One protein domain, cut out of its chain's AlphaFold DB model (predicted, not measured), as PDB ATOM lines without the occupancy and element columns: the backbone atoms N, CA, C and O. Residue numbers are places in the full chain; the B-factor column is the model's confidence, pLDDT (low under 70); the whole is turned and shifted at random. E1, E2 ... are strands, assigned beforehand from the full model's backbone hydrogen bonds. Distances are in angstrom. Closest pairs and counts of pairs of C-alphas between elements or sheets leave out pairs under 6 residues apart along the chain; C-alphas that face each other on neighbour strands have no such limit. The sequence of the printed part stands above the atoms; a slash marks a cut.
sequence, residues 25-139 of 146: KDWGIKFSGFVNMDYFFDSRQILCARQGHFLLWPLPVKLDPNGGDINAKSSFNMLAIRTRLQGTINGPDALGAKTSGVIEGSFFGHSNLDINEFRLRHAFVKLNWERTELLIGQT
ATOM      1  N   LYS A  25     256.304 217.073 235.452       65.00
ATOM      2  CA  LYS A  25     255.140 216.244 235.670       65.00
ATOM      3  C   LYS A  25     254.072 216.853 234.776       65.00
ATOM      4  O   LYS A  25     253.583 217.937 235.076       65.00
ATOM      5  N   ASP A  26     253.734 216.190 233.667       71.69
ATOM      6  CA  ASP A  26     252.668 216.607 232.731       71.69
ATOM      7  C   ASP A  26     251.273 216.422 233.369       71.69
ATOM      8  O   ASP A  26     250.273 216.171 232.696       71.69
ATOM      9  N   TRP A  27     251.218 216.501 234.701       87.94
ATOM     10  CA  TRP A  27     250.020 216.493 235.509       87.94
ATOM     11  C   TRP A  27     249.392 217.871 235.444       87.94
ATOM     12  O   TRP A  27     250.060 218.901 235.530       87.94
ATOM     13  N   GLY A  28     248.078 217.882 235.311       92.50
ATOM     14  CA  GLY A  28     247.334 219.114 235.154       92.50
ATOM     15  C   GLY A  28     246.090 218.906 234.322       92.50
ATOM     16  O   GLY A  28     245.774 217.797 233.890       92.50
ATOM     17  N   ILE A  29     245.380 220.007 234.116       95.62
ATOM     18  CA  ILE A  29     244.155 220.049 233.330       95.62
ATOM     19  C   ILE A  29     244.420 220.764 232.004       95.62
ATOM     20  O   ILE A  29     244.940 221.878 231.971       95.62
ATOM     21  N   LYS A  30     244.065 220.110 230.900       96.44
ATOM     22  CA  LYS A  30     244.062 220.680 229.552       96.44
ATOM     23  C   LYS A  30     242.610 220.934 229.171       96.44
ATOM     24  O   LYS A  30     241.809 219.999 229.141       96.44
ATOM     25  N   PHE A  31     242.270 222.194 228.920       97.38
ATOM     26  CA  PHE A  31     240.934 222.571 228.474       97.38
ATOM     27  C   PHE A  31     240.840 222.524 226.951       97.38
ATOM     28  O   PHE A  31     241.710 223.030 226.246       97.38
ATOM     29  N   SER A  32     239.763 221.935 226.452       97.44
ATOM     30  CA  SER A  32     239.405 221.860 225.039       97.44
ATOM     31  C   SER A  32     237.903 222.096 224.883       97.44
ATOM     32  O   SER A  32     237.143 222.060 225.849       97.44
ATOM     33  N   GLY A  33     237.449 222.375 223.667       96.50
ATOM     34  CA  GLY A  33     236.038 222.634 223.406       96.50
ATOM     35  C   GLY A  33     235.842 223.596 222.250       96.50
ATOM     36  O   GLY A  33     236.745 223.804 221.440       96.50
ATOM     37  N   PHE A  34     234.651 224.174 222.174       97.50
ATOM     38  CA  PHE A  34     234.311 225.154 221.154       97.50
ATOM     39  C   PHE A  34     233.167 226.051 221.616       97.50
ATOM     40  O   PHE A  34     232.257 225.614 222.327       97.50
ATOM     41  N   VAL A  35     233.191 227.293 221.138       96.81
ATOM     42  CA  VAL A  35     232.031 228.184 221.150       96.81
ATOM     43  C   VAL A  35     231.274 227.959 219.851       96.81
ATOM     44  O   VAL A  35     231.866 227.970 218.774       96.81
ATOM     45  N   ASN A  36     229.972 227.724 219.947       94.56
ATOM     46  CA  ASN A  36     229.112 227.560 218.784       94.56
ATOM     47  C   ASN A  36     227.922 228.506 218.913       94.56
ATOM     48  O   ASN A  36     227.333 228.611 219.986       94.56
ATOM     49  N   MET A  37     227.609 229.182 217.810       94.81
ATOM     50  CA  MET A  37     226.449 230.048 217.666       94.81
ATOM     51  C   MET A  37     225.647 229.551 216.467       94.81
ATOM     52  O   MET A  37     226.136 229.584 215.338       94.81
ATOM     53  N   ASP A  38     224.439 229.074 216.731       92.94
ATOM     54  CA  ASP A  38     223.526 228.540 215.731       92.94
ATOM     55  C   ASP A  38     222.456 229.598 215.403       92.94
ATOM     56  O   ASP A  38     221.877 230.221 216.297       92.94
ATOM     57  N   TYR A  39     222.196 229.783 214.108       93.88
ATOM     58  CA  TYR A  39     221.211 230.721 213.568       93.88
ATOM     59  C   TYR A  39     220.238 229.953 212.689       93.88
ATOM     60  O   TYR A  39     220.665 229.229 211.788       93.88
ATOM     61  N   PHE A  40     218.940 230.110 212.917       92.06
ATOM     62  CA  PHE A  40     217.933 229.436 212.105       92.06
ATOM     63  C   PHE A  40     216.670 230.275 211.976       92.06
ATOM     64  O   PHE A  40     216.272 231.008 212.882       92.06
ATOM     65  N   PHE A  41     216.077 230.179 210.791       94.12
ATOM     66  CA  PHE A  41     214.862 230.871 210.405       94.12
ATOM     67  C   PHE A  41     213.815 229.834 210.017       94.12
ATOM     68  O   PHE A  41     214.015 229.068 209.075       94.12
ATOM     69  N   ASP A  42     212.691 229.856 210.717       94.25
ATOM     70  CA  ASP A  42     211.534 229.033 210.414       94.25
ATOM     71  C   ASP A  42     210.482 229.907 209.739       94.25
ATOM     72  O   ASP A  42     210.109 230.965 210.245       94.25
ATOM     73  N   SER A  43     209.960 229.466 208.595       94.94
ATOM     74  CA  SER A  43     208.901 230.190 207.878       94.94
ATOM     75  C   SER A  43     207.523 230.066 208.541       94.94
ATOM     76  O   SER A  43     206.599 230.796 208.181       94.94
ATOM     77  N   ARG A  44     207.373 229.151 209.505       94.94
ATOM     78  CA  ARG A  44     206.130 228.866 210.232       94.94
ATOM     79  C   ARG A  44     206.419 228.433 211.665       94.94
ATOM     80  O   ARG A  44     207.543 228.064 211.986       94.94
ATOM     81  N   GLN A  45     205.386 228.397 212.502       95.06
ATOM     82  CA  GLN A  45     205.495 227.895 213.870       95.06
ATOM     83  C   GLN A  45     205.822 226.396 213.886       95.06
ATOM     84  O   GLN A  45     205.263 225.612 213.110       95.06
ATOM     85  N   ILE A  46     206.703 225.996 214.801       94.50
ATOM     86  CA  ILE A  46     207.220 224.630 214.921       94.50
ATOM     87  C   ILE A  46     206.936 224.050 216.305       94.50
ATOM     88  O   ILE A  46     206.888 224.772 217.301       94.50
ATOM     89  N   LEU A  47     206.797 222.728 216.377       93.38
ATOM     90  CA  LEU A  47     207.000 222.014 217.625       93.38
ATOM     91  C   LEU A  47     208.490 221.708 217.755       93.38
ATOM     92  O   LEU A  47     209.106 221.133 216.854       93.38
ATOM     93  N   CYS A  48     209.073 222.105 218.879       90.50
ATOM     94  CA  CYS A  48     210.506 222.006 219.094       90.50
ATOM     95  C   CYS A  48     210.853 221.586 220.520       90.50
ATOM     96  O   CYS A  48     210.073 221.736 221.464       90.50
ATOM     97  N   ALA A  49     212.083 221.112 220.666       87.25
ATOM     98  CA  ALA A  49     212.787 221.062 221.931       87.25
ATOM     99  C   ALA A  49     213.972 222.044 221.899       87.25
ATOM    100  O   ALA A  49     214.437 222.466 220.843       87.25
ATOM    101  N   ARG A  50     214.455 222.412 223.082       86.31
ATOM    102  CA  ARG A  50     215.566 223.336 223.339       86.31
ATOM    103  C   ARG A  50     215.397 224.712 222.687       86.31
ATOM    104  O   ARG A  50     216.246 225.139 221.918       86.31
ATOM    105  N   GLN A  51     214.297 225.401 223.016       82.19
ATOM    106  CA  GLN A  51     213.953 226.740 222.493       82.19
ATOM    107  C   GLN A  51     214.080 226.852 220.962       82.19
ATOM    108  O   GLN A  51     214.688 227.776 220.437       82.19
ATOM    109  N   GLY A  52     213.539 225.883 220.226       81.88
ATOM    110  CA  GLY A  52     213.585 225.907 218.760       81.88
ATOM    111  C   GLY A  52     214.815 225.239 218.160       81.88
ATOM    112  O   GLY A  52     214.765 224.866 216.997       81.88
ATOM    113  N   HIS A  53     215.882 225.018 218.935       87.50
ATOM    114  CA  HIS A  53     217.125 224.440 218.414       87.50
ATOM    115  C   HIS A  53     216.945 223.038 217.835       87.50
ATOM    116  O   HIS A  53     217.529 222.702 216.806       87.50
ATOM    117  N   PHE A  54     216.124 222.217 218.489       87.94
ATOM    118  CA  PHE A  54     215.788 220.886 218.012       87.94
ATOM    119  C   PHE A  54     214.384 220.895 217.409       87.94
ATOM    120  O   PHE A  54     213.379 220.779 218.119       87.94
ATOM    121  N   LEU A  55     214.326 221.047 216.088       91.69
ATOM    122  CA  LEU A  55     213.094 220.947 215.316       91.69
ATOM    123  C   LEU A  55     212.551 219.514 215.386       91.69
ATOM    124  O   LEU A  55     213.226 218.576 214.965       91.69
ATOM    125  N   LEU A  56     211.324 219.349 215.887       92.56
ATOM    126  CA  LEU A  56     210.615 218.072 215.810       92.56
ATOM    127  C   LEU A  56     209.810 218.011 214.511       92.56
ATOM    128  O   LEU A  56     210.064 217.160 213.663       92.56
ATOM    129  N   TRP A  57     208.863 218.936 214.339       94.75
ATOM    130  CA  TRP A  57     208.091 219.096 213.104       94.75
ATOM    131  C   TRP A  57     207.391 220.462 213.055       94.75
ATOM    132  O   TRP A  57     207.123 221.063 214.100       94.75
ATOM    133  N   PRO A  58     207.053 220.972 211.858       94.94
ATOM    134  CA  PRO A  58     206.217 222.159 211.723       94.94
ATOM    135  C   PRO A  58     204.802 221.914 212.256       94.94
ATOM    136  O   PRO A  58     204.219 220.852 212.036       94.94
ATOM    137  N   LEU A  59     204.215 222.913 212.918       96.12
ATOM    138  CA  LEU A  59     202.817 222.825 213.337       96.12
ATOM    139  C   LEU A  59     201.901 222.827 212.105       96.12
ATOM    140  O   LEU A  59     202.160 223.599 211.178       96.12
ATOM    141  N   PRO A  60     200.828 222.013 212.082       96.31
ATOM    142  CA  PRO A  60     199.900 221.958 210.955       96.31
ATOM    143  C   PRO A  60     199.159 223.288 210.774       96.31
ATOM    144  O   PRO A  60     199.182 224.151 211.652       96.31
ATOM    145  N   VAL A  61     198.477 223.449 209.640       96.44
ATOM    146  CA  VAL A  61     197.592 224.599 209.408       96.44
ATOM    147  C   VAL A  61     196.515 224.630 210.489       96.44
ATOM    148  O   VAL A  61     195.841 223.626 210.726       96.44
ATOM    149  N   LYS A  62     196.342 225.779 211.139       96.56
ATOM    150  CA  LYS A  62     195.271 225.994 212.110       96.56
ATOM    151  C   LYS A  62     194.575 227.307 211.788       96.56
ATOM    152  O   LYS A  62     195.121 228.377 212.025       96.56
ATOM    153  N   LEU A  63     193.378 227.201 211.225       97.44
ATOM    154  CA  LEU A  63     192.622 228.358 210.761       97.44
ATOM    155  C   LEU A  63     191.957 229.088 211.933       97.44
ATOM    156  O   LEU A  63     191.418 228.456 212.846       97.44
ATOM    157  N   ASP A  64     192.005 230.415 211.907       94.44
ATOM    158  CA  ASP A  64     191.179 231.278 212.746       94.44
ATOM    159  C   ASP A  64     189.753 231.429 212.157       94.44
ATOM    160  O   ASP A  64     189.481 230.940 211.054       94.44
ATOM    161  N   PRO A  65     188.815 232.103 212.854       96.44
ATOM    162  CA  PRO A  65     187.467 232.340 212.327       96.44
ATOM    163  C   PRO A  65     187.407 233.138 211.012       96.44
ATOM    164  O   PRO A  65     186.375 233.117 210.349       96.44
ATOM    165  N   ASN A  66     188.489 233.824 210.627       95.56
ATOM    166  CA  ASN A  66     188.601 234.580 209.379       95.56
ATOM    167  C   ASN A  66     189.269 233.759 208.252       95.56
ATOM    168  O   ASN A  66     189.471 234.281 207.156       95.56
ATOM    169  N   GLY A  67     189.621 232.490 208.501       94.44
ATOM    170  CA  GLY A  67     190.278 231.603 207.537       94.44
ATOM    171  C   GLY A  67     191.796 231.782 207.421       94.44
ATOM    172  O   GLY A  67     192.401 231.209 206.516       94.44
ATOM    173  N   GLY A  68     192.432 232.550 208.310       96.12
ATOM    174  CA  GLY A  68     193.886 232.725 208.341       96.12
ATOM    175  C   GLY A  68     194.593 231.609 209.116       96.12
ATOM    176  O   GLY A  68     194.157 231.245 210.205       96.12
ATOM    177  N   ASP A  69     195.704 231.076 208.591       97.12
ATOM    178  CA  ASP A  69     196.531 230.103 209.325       97.12
ATOM    179  C   ASP A  69     197.307 230.795 210.452       97.12
ATOM    180  O   ASP A  69     198.277 231.517 210.213       97.12
ATOM    181  N   ILE A  70     196.928 230.532 211.702       96.25
ATOM    182  CA  ILE A  70     197.591 231.121 212.869       96.25
ATOM    183  C   ILE A  70     199.047 230.663 213.008       96.25
ATOM    184  O   ILE A  70     199.847 231.354 213.642       96.25
ATOM    185  N   ASN A  71     199.386 229.502 212.439       96.81
ATOM    186  CA  ASN A  71     200.720 228.921 212.497       96.81
ATOM    187  C   ASN A  71     201.615 229.388 211.343       96.81
ATOM    188  O   ASN A  71     202.821 229.147 211.393       96.81
ATOM    189  N   ALA A  72     201.078 230.097 210.343       96.31
ATOM    190  CA  ALA A  72     201.845 230.721 209.262       96.31
ATOM    191  C   ALA A  72     202.549 232.006 209.740       96.31
ATOM    192  O   ALA A  72     202.382 233.089 209.184       96.31
ATOM    193  N   LYS A  73     203.325 231.885 210.821       95.12
ATOM    194  CA  LYS A  73     204.143 232.954 211.399       95.12
ATOM    195  C   LYS A  73     205.594 232.512 211.441       95.12
ATOM    196  O   LYS A  73     205.889 231.476 212.035       95.12
ATOM    197  N   SER A  74     206.477 233.311 210.859       94.50
ATOM    198  CA  SER A  74     207.911 233.046 210.874       94.50
ATOM    199  C   SER A  74     208.542 233.309 212.242       94.50
ATOM    200  O   SER A  74     208.090 234.189 212.977       94.50
ATOM    201  N   SER A  75     209.632 232.609 212.544       92.56
ATOM    202  CA  SER A  75     210.490 232.860 213.704       92.56
ATOM    203  C   SER A  75     211.964 232.828 213.320       92.56
ATOM    204  O   SER A  75     212.370 232.088 212.430       92.56
ATOM    205  N   PHE A  76     212.771 233.625 214.015       92.81
ATOM    206  CA  PHE A  76     214.222 233.622 213.886       92.81
ATOM    207  C   PHE A  76     214.842 233.404 215.260       92.81
ATOM    208  O   PHE A  76     214.455 234.069 216.220       92.81
ATOM    209  N   ASN A  77     215.796 232.482 215.344       91.44
ATOM    210  CA  ASN A  77     216.446 232.105 216.590       91.44
ATOM    211  C   ASN A  77     217.966 232.192 216.454       91.44
ATOM    212  O   ASN A  77     218.541 231.869 215.413       91.44
ATOM    213  N   MET A  78     218.599 232.611 217.550       93.75
ATOM    214  CA  MET A  78     220.044 232.757 217.700       93.75
ATOM    215  C   MET A  78     220.447 232.129 219.030       93.75
ATOM    216  O   MET A  78     220.111 232.671 220.081       93.75
ATOM    217  N   LEU A  79     221.126 230.981 219.007       92.69
ATOM    218  CA  LEU A  79     221.398 230.208 220.220       92.69
ATOM    219  C   LEU A  79     222.859 229.774 220.308       92.69
ATOM    220  O   LEU A  79     223.409 229.222 219.361       92.69
ATOM    221  N   ALA A  80     223.456 229.928 221.493       93.31
ATOM    222  CA  ALA A  80     224.822 229.482 221.784       93.31
ATOM    223  C   ALA A  80     224.890 228.163 222.586       93.31
ATOM    224  O   ALA A  80     225.948 227.765 223.083       93.31
ATOM    225  N   ILE A  81     223.754 227.474 222.730       92.62
ATOM    226  CA  ILE A  81     223.539 226.385 223.699       92.62
ATOM    227  C   ILE A  81     224.376 225.124 223.433       92.62
ATOM    228  O   ILE A  81     224.546 224.284 224.312       92.62
ATOM    229  N   ARG A  82     224.922 224.957 222.223       91.94
ATOM    230  CA  ARG A  82     225.785 223.814 221.877       91.94
ATOM    231  C   ARG A  82     227.245 224.026 222.293       91.94
ATOM    232  O   ARG A  82     228.031 223.082 222.199       91.94
ATOM    233  N   THR A  83     227.606 225.229 222.749       96.25
ATOM    234  CA  THR A  83     228.942 225.544 223.274       96.25
ATOM    235  C   THR A  83     229.368 224.507 224.309       96.25
ATOM    236  O   THR A  83     228.584 224.102 225.177       96.25
ATOM    237  N   ARG A  84     230.612 224.043 224.182       96.38
ATOM    238  CA  ARG A  84     231.142 222.890 224.907       96.38
ATOM    239  C   ARG A  84     232.497 223.204 225.509       96.38
ATOM    240  O   ARG A  84     233.338 223.819 224.857       96.38
ATOM    241  N   LEU A  85     232.702 222.692 226.717       97.94
ATOM    242  CA  LEU A  85     233.976 222.721 227.415       97.94
ATOM    243  C   LEU A  85     234.288 221.328 227.964       97.94
ATOM    244  O   LEU A  85     233.433 220.678 228.569       97.94
ATOM    245  N   GLN A  86     235.524 220.900 227.765       98.12
ATOM    246  CA  GLN A  86     236.094 219.660 228.255       98.12
ATOM    247  C   GLN A  86     237.380 219.980 229.015       98.12
ATOM    248  O   GLN A  86     238.210 220.755 228.552       98.12
ATOM    249  N   GLY A  87     237.540 219.381 230.188       97.94
ATOM    250  CA  GLY A  87     238.788 219.322 230.931       97.94
ATOM    251  C   GLY A  87     239.326 217.899 230.900       97.94
ATOM    252  O   GLY A  87     238.697 216.988 231.440       97.94
ATOM    253  N   THR A  88     240.492 217.719 230.290       97.38
ATOM    254  CA  THR A  88     241.256 216.471 230.340       97.38
ATOM    255  C   THR A  88     242.311 216.597 231.424       97.38
ATOM    256  O   THR A  88     243.145 217.498 231.379       97.38
ATOM    257  N   ILE A  89     242.258 215.713 232.409       97.06
ATOM    258  CA  ILE A  89     243.085 215.741 233.610       97.06
ATOM    259  C   ILE A  89     244.094 214.603 233.514       97.06
ATOM    260  O   ILE A  89     243.700 213.443 233.434       97.06
ATOM    261  N   ASN A  90     245.382 214.926 233.550       96.06
ATOM    262  CA  ASN A  90     246.456 213.945 233.679       96.06
ATOM    263  C   ASN A  90     246.907 213.882 235.139       96.06
ATOM    264  O   ASN A  90     247.109 214.925 235.769       96.06
ATOM    265  N   GLY A  91     247.062 212.669 235.666       93.25
ATOM    266  CA  GLY A  91     247.479 212.423 237.043       93.25
ATOM    267  C   GLY A  91     248.761 211.592 237.140       93.25
ATOM    268  O   GLY A  91     249.295 211.148 236.121       93.25
ATOM    269  N   PRO A  92     249.271 211.385 238.366       93.62
ATOM    270  CA  PRO A  92     250.370 210.460 238.622       93.62
ATOM    271  C   PRO A  92     250.003 209.033 238.237       93.62
ATOM    272  O   PRO A  92     248.843 208.630 238.339       93.62
ATOM    273  N   ASP A  93     251.004 208.246 237.864       93.94
ATOM    274  CA  ASP A  93     250.821 206.814 237.666       93.94
ATOM    275  C   ASP A  93     250.384 206.157 238.984       93.94
ATOM    276  O   ASP A  93     250.907 206.454 240.062       93.94
ATOM    277  N   ALA A  94     249.408 205.258 238.902       93.50
ATOM    278  CA  ALA A  94     248.882 204.525 240.044       93.50
ATOM    279  C   ALA A  94     248.559 203.094 239.625       93.50
ATOM    280  O   ALA A  94     248.085 202.855 238.517       93.50
ATOM    281  N   LEU A  95     248.809 202.128 240.513       94.19
ATOM    282  CA  LEU A  95     248.563 200.700 240.252       94.19
ATOM    283  C   LEU A  95     249.295 200.166 238.999       94.19
ATOM    284  O   LEU A  95     248.829 199.229 238.354       94.19
ATOM    285  N   GLY A  96     250.429 200.774 238.632       94.31
ATOM    286  CA  GLY A  96     251.169 200.442 237.409       94.31
ATOM    287  C   GLY A  96     250.508 200.923 236.109       94.31
ATOM    288  O   GLY A  96     250.938 200.511 235.036       94.31
ATOM    289  N   ALA A  97     249.477 201.768 236.196       96.50
ATOM    290  CA  ALA A  97     248.798 202.385 235.063       96.50
ATOM    291  C   ALA A  97     249.029 203.893 235.011       96.50
ATOM    292  O   ALA A  97     249.098 204.563 236.046       96.50
ATOM    293  N   LYS A  98     249.005 204.435 233.792       96.31
ATOM    294  CA  LYS A  98     248.855 205.874 233.570       96.31
ATOM    295  C   LYS A  98     247.436 206.288 233.921       96.31
ATOM    296  O   LYS A  98     246.477 205.695 233.413       96.31
ATOM    297  N   THR A  99     247.300 207.302 234.771       96.38
ATOM    298  CA  THR A  99     245.989 207.787 235.211       96.38
ATOM    299  C   THR A  99     245.601 209.059 234.474       96.38
ATOM    300  O   THR A  99     246.388 209.989 234.293       96.38
ATOM    301  N   SER A 100     244.353 209.102 234.025       97.00
ATOM    302  CA  SER A 100     243.761 210.314 233.473       97.00
ATOM    303  C   SER A 100     242.269 210.365 233.767       97.00
ATOM    304  O   SER A 100     241.658 209.372 234.160       97.00
ATOM    305  N   GLY A 101     241.670 211.531 233.593       97.19
ATOM    306  CA  GLY A 101     240.242 211.734 233.740       97.19
ATOM    307  C   GLY A 101     239.730 212.758 232.746       97.19
ATOM    308  O   GLY A 101     240.480 213.582 232.228       97.19
ATOM    309  N   VAL A 102     238.435 212.700 232.474       98.00
ATOM    310  CA  VAL A 102     237.752 213.651 231.603       98.00
ATOM    311  C   VAL A 102     236.495 214.127 232.301       98.00
ATOM    312  O   VAL A 102     235.687 213.312 232.745       98.00
ATOM    313  N   ILE A 103     236.314 215.444 232.331       97.94
ATOM    314  CA  ILE A 103     235.036 216.089 232.610       97.94
ATOM    315  C   ILE A 103     234.647 216.935 231.399       97.94
ATOM    316  O   ILE A 103     235.410 217.780 230.950       97.94
ATOM    317  N   GLU A 104     233.468 216.703 230.835       97.88
ATOM    318  CA  GLU A 104     232.940 217.466 229.704       97.88
ATOM    319  C   GLU A 104     231.517 217.907 230.009       97.88
ATOM    320  O   GLU A 104     230.704 217.107 230.479       97.88
ATOM    321  N   GLY A 105     231.187 219.146 229.659       96.44
ATOM    322  CA  GLY A 105     229.816 219.635 229.680       96.44
ATOM    323  C   GLY A 105     229.488 220.560 228.514       96.44
ATOM    324  O   GLY A 105     230.349 220.991 227.744       96.44
ATOM    325  N   SER A 106     228.197 220.836 228.360       94.12
ATOM    326  CA  SER A 106     227.652 221.729 227.332       94.12
ATOM    327  C   SER A 106     226.446 222.488 227.863       94.12
ATOM    328  O   SER A 106     225.672 221.906 228.622       94.12
ATOM    329  N   PHE A 107     226.195 223.690 227.353       93.25
ATOM    330  CA  PHE A 107     225.051 224.539 227.733       93.25
ATOM    331  C   PHE A 107     223.695 224.105 227.138       93.25
ATOM    332  O   PHE A 107     222.758 224.892 227.016       93.25
ATOM    333  N   PHE A 108     223.582 222.835 226.741       89.88
ATOM    334  CA  PHE A 108     222.443 222.320 225.983       89.88
ATOM    335  C   PHE A 108     221.191 222.075 226.840       89.88
ATOM    336  O   PHE A 108     220.111 221.882 226.284       89.88
ATOM    337  N   GLY A 109     221.325 222.036 228.172       84.88
ATOM    338  CA  GLY A 109     220.230 221.733 229.101       84.88
ATOM    339  C   GLY A 109     219.642 220.312 228.973       84.88
ATOM    340  O   GLY A 109     219.823 219.589 227.977       84.88
ATOM    341  N   HIS A 110     218.922 219.865 229.999       82.38
ATOM    342  CA  HIS A 110     218.177 218.600 230.015       82.38
ATOM    343  C   HIS A 110     216.727 218.743 229.511       82.38
ATOM    344  O   HIS A 110     216.155 217.785 228.981       82.38
ATOM    345  N   SER A 111     216.162 219.941 229.542       84.81
ATOM    346  CA  SER A 111     214.801 220.283 229.124       84.81
ATOM    347  C   SER A 111     214.743 221.691 228.497       84.81
ATOM    348  O   SER A 111     215.761 222.292 228.161       84.81
ATOM    349  N   ASN A 112     213.531 222.196 228.249       82.31
ATOM    350  CA  ASN A 112     213.326 223.585 227.818       82.31
ATOM    351  C   ASN A 112     213.455 224.591 228.972       82.31
ATOM    352  O   ASN A 112     213.719 225.760 228.707       82.31
ATOM    353  N   LEU A 113     213.226 224.154 230.216       86.62
ATOM    354  CA  LEU A 113     213.180 225.021 231.399       86.62
ATOM    355  C   LEU A 113     214.581 225.400 231.903       86.62
ATOM    356  O   LEU A 113     214.766 226.482 232.438       86.62
ATOM    357  N   ASP A 114     215.549 224.519 231.685       87.38
ATOM    358  CA  ASP A 114     216.953 224.580 232.116       87.38
ATOM    359  C   ASP A 114     217.899 224.747 230.912       87.38
ATOM    360  O   ASP A 114     219.052 224.313 230.894       87.38
ATOM    361  N   ILE A 115     217.399 225.342 229.832       85.31
ATOM    362  CA  ILE A 115     218.242 225.674 228.690       85.31
ATOM    363  C   ILE A 115     219.268 226.746 229.086       85.31
ATOM    364  O   ILE A 115     218.970 227.637 229.877       85.31
ATOM    365  N   ASN A 116     220.474 226.671 228.519       87.81
ATOM    366  CA  ASN A 116     221.667 227.400 228.970       87.81
ATOM    367  C   ASN A 116     222.252 226.927 230.311       87.81
ATOM    368  O   ASN A 116     223.230 227.515 230.766       87.81
ATOM    369  N   GLU A 117     221.744 225.858 230.930       92.00
ATOM    370  CA  GLU A 117     222.454 225.229 232.045       92.00
ATOM    371  C   GLU A 117     223.590 224.328 231.551       92.00
ATOM    372  O   GLU A 117     223.484 223.621 230.537       92.00
ATOM    373  N   PHE A 118     224.703 224.346 232.287       92.88
ATOM    374  CA  PHE A 118     225.873 223.534 231.976       92.88
ATOM    375  C   PHE A 118     225.630 222.074 232.367       92.88
ATOM    376  O   PHE A 118     225.798 221.665 233.515       92.88
ATOM    377  N   ARG A 119     225.233 221.269 231.383       93.38
ATOM    378  CA  ARG A 119     224.916 219.852 231.562       93.38
ATOM    379  C   ARG A 119     226.163 218.987 231.411       93.38
ATOM    380  O   ARG A 119     226.826 219.039 230.369       93.38
ATOM    381  N   LEU A 120     226.387 218.106 232.385       94.94
ATOM    382  CA  LEU A 120     227.416 217.069 232.330       94.94
ATOM    383  C   LEU A 120     227.183 216.108 231.153       94.94
ATOM    384  O   LEU A 120     226.086 215.581 230.961       94.94
ATOM    385  N   ARG A 121     228.225 215.878 230.358       94.31
ATOM    386  CA  ARG A 121     228.228 214.962 229.210       94.31
ATOM    387  C   ARG A 121     229.112 213.752 229.476       94.31
ATOM    388  O   ARG A 121     228.628 212.626 229.385       94.31
ATOM    389  N   HIS A 122     230.365 213.997 229.850       96.69
ATOM    390  CA  HIS A 122     231.324 212.960 230.219       96.69
ATOM    391  C   HIS A 122     231.921 213.257 231.587       96.69
ATOM    392  O   HIS A 122     232.234 214.405 231.890       96.69
ATOM    393  N   ALA A 123     232.066 212.216 232.396       97.81
ATOM    394  CA  ALA A 123     232.754 212.250 233.679       97.81
ATOM    395  C   ALA A 123     233.299 210.857 233.957       97.81
ATOM    396  O   ALA A 123     232.564 209.986 234.423       97.81
ATOM    397  N   PHE A 124     234.564 210.625 233.629       97.69
ATOM    398  CA  PHE A 124     235.176 209.317 233.826       97.69
ATOM    399  C   PHE A 124     236.656 209.414 234.171       97.69
ATOM    400  O   PHE A 124     237.329 210.393 233.849       97.69
ATOM    401  N   VAL A 125     237.151 208.351 234.796       97.44
ATOM    402  CA  VAL A 125     238.567 208.090 235.051       97.44
ATOM    403  C   VAL A 125     239.024 206.960 234.138       97.44
ATOM    404  O   VAL A 125     238.253 206.054 233.813       97.44
ATOM    405  N   LYS A 126     240.282 207.025 233.721       97.06
ATOM    406  CA  LYS A 126     240.944 206.068 232.849       97.06
ATOM    407  C   LYS A 126     242.252 205.609 233.485       97.06
ATOM    408  O   LYS A 126     243.083 206.432 233.870       97.06
ATOM    409  N   LEU A 127     242.420 204.292 233.552       97.75
ATOM    410  CA  LEU A 127     243.654 203.610 233.923       97.75
ATOM    411  C   LEU A 127     244.154 202.851 232.699       97.75
ATOM    412  O   LEU A 127     243.449 201.985 232.180       97.75
ATOM    413  N   ASN A 128     245.343 203.195 232.220       97.19
ATOM    414  CA  ASN A 128     245.919 202.600 231.021       97.19
ATOM    415  C   ASN A 128     247.233 201.879 231.367       97.19
ATOM    416  O   ASN A 128     248.220 202.511 231.751       97.19
ATOM    417  N   TRP A 129     247.205 200.548 231.274       98.00
ATOM    418  CA  TRP A 129     248.366 199.657 231.311       98.00
ATOM    419  C   TRP A 129     248.790 199.311 229.880       98.00
ATOM    420  O   TRP A 129     248.024 199.482 228.940       98.00
ATOM    421  N   GLU A 130     249.968 198.706 229.712       96.62
ATOM    422  CA  GLU A 130     250.519 198.353 228.392       96.62
ATOM    423  C   GLU A 130     249.556 197.558 227.485       96.62
ATOM    424  O   GLU A 130     249.570 197.727 226.268       96.62
ATOM    425  N   ARG A 131     248.712 196.692 228.061       96.62
ATOM    426  CA  ARG A 131     247.810 195.795 227.309       96.62
ATOM    427  C   ARG A 131     246.327 195.974 227.610       96.62
ATOM    428  O   ARG A 131     245.501 195.368 226.934       96.62
ATOM    429  N   THR A 132     245.992 196.764 228.624       96.50
ATOM    430  CA  THR A 132     244.629 196.847 229.155       96.50
ATOM    431  C   THR A 132     244.303 198.290 229.486       96.50
ATOM    432  O   THR A 132     245.108 198.989 230.096       96.50
ATOM    433  N   GLU A 133     243.093 198.718 229.146       95.25
ATOM    434  CA  GLU A 133     242.541 199.998 229.573       95.25
ATOM    435  C   GLU A 133     241.264 199.753 230.376       95.25
ATOM    436  O   GLU A 133     240.406 198.964 229.979       95.25
ATOM    437  N   LEU A 134     241.140 200.436 231.510       95.25
ATOM    438  CA  LEU A 134     239.931 200.461 232.318       95.25
ATOM    439  C   LEU A 134     239.390 201.886 232.358       95.25
ATOM    440  O   LEU A 134     240.081 202.809 232.791       95.25
ATOM    441  N   LEU A 135     238.141 202.048 231.932       95.88
ATOM    442  CA  LEU A 135     237.410 203.306 231.983       95.88
ATOM    443  C   LEU A 135     236.234 203.157 232.949       95.88
ATOM    444  O   LEU A 135     235.424 202.244 232.808       95.88
ATOM    445  N   ILE A 136     236.145 204.055 233.929       95.69
ATOM    446  CA  ILE A 136     235.110 204.039 234.969       95.69
ATOM    447  C   ILE A 136     234.420 205.400 235.007       95.69
ATOM    448  O   ILE A 136     235.070 206.418 235.242       95.69
ATOM    449  N   GLY A 137     233.101 205.422 234.811       96.44
ATOM    450  CA  GLY A 137     232.276 206.624 234.930       96.44
ATOM    451  C   GLY A 137     231.270 206.781 233.793       96.44
ATOM    452  O   GLY A 137     230.938 205.828 233.091       96.44
ATOM    453  N   GLN A 138     230.777 208.005 233.617       95.81
ATOM    454  CA  GLN A 138     229.820 208.358 232.578       95.81
ATOM    455  C   GLN A 138     230.548 208.646 231.259       95.81
ATOM    456  O   GLN A 138     231.197 209.684 231.095       95.81
ATOM    457  N   THR A 139     230.394 207.745 230.294       95.31
ATOM    458  CA  THR A 139     230.879 207.906 228.922       95.31
ATOM    459  C   THR A 139     229.907 207.275 227.923       95.31
ATOM    460  O   THR A 139     228.830 206.813 228.301       95.31
TER     461      THR A 139
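Overview. This is residues 25 to 139 of the 146 residues of an uncharacterized protein of Bacteroides sp (UniProt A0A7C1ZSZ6). This is a long, thin rod: one twisted five-stranded sheet, E1 E6 E7 E8 E9, makes one end, and two small two-stranded sheets, E2 with E5 and E3 with E4, lie toward the other. Beyond them residues 59 to 74, with no named element, make a long loop at the far tip, while the loop of residues 107 to 118 lies between the large sheet and the small ones. The 115 printed residues hold no named helix and nine named strands, E1 to E9 in order, an all-strand class; each sheet is antiparallel. The whole is extended, with a radius of gyration of the C-alphas of 22.0 A and spans of 76 by 22 by 22 A.

Arrangement. E1, residues 28 to 34, is an edge strand and the antiparallel neighbour of E6, residues 84 to 90, at 159 degrees; N 30 and O 88 are 2.8 A apart, within hydrogen-bond range. E2, residues 38 to 42, is the antiparallel neighbour of E5, residues 75 to 79, with N 38 and O 79 at 2.8 A. E3, residues 46 to 49, and E4, residues 54 to 58, form a hairpin, with N 49 and O 54 at 2.9 A. E2 and E3 meet only through their link, and E2 and E4 are apart. E6, E7 at residues 98 to 106, E8 at residues 119 to 128 and E9 at residues 133 to 138 form a meander, each strand the antiparallel neighbour of the one before. Within hydrogen-bond range are N 87 and O 103 across E6 and E7, 2.8 A apart, N 104 and O 122 across E7 and E8, 2.8 A apart, and N 138 and O 123 across E8 and E9, 2.8 A apart. E9 is the other edge strand, and E1 and E9 are apart.

Along the chain. E1 begins at C-alpha 28, (247.334, 219.114, 235.154), and is 20.1 A long. E2 is 13.1 A long, E3 9.6 A, E4 11.5 A and E5 13.0 A. E6 is 19.8 A long and begins at C-alpha 84, (231.142, 222.890, 224.907). E7 and E8 are each 27.2 A long. E9 is 15.5 A long and ends at C-alpha 138, (229.820, 208.358, 232.578).

Size, cuts and confidence. The two C-alphas farthest apart are those of Asn 66 and Gly 96, at 76.6 A. The printed part has no cut. The links E4 to E5 and E7 to E8 are long. The mean pLDDT of the printed part is 93.5, and residue 25 is under 70.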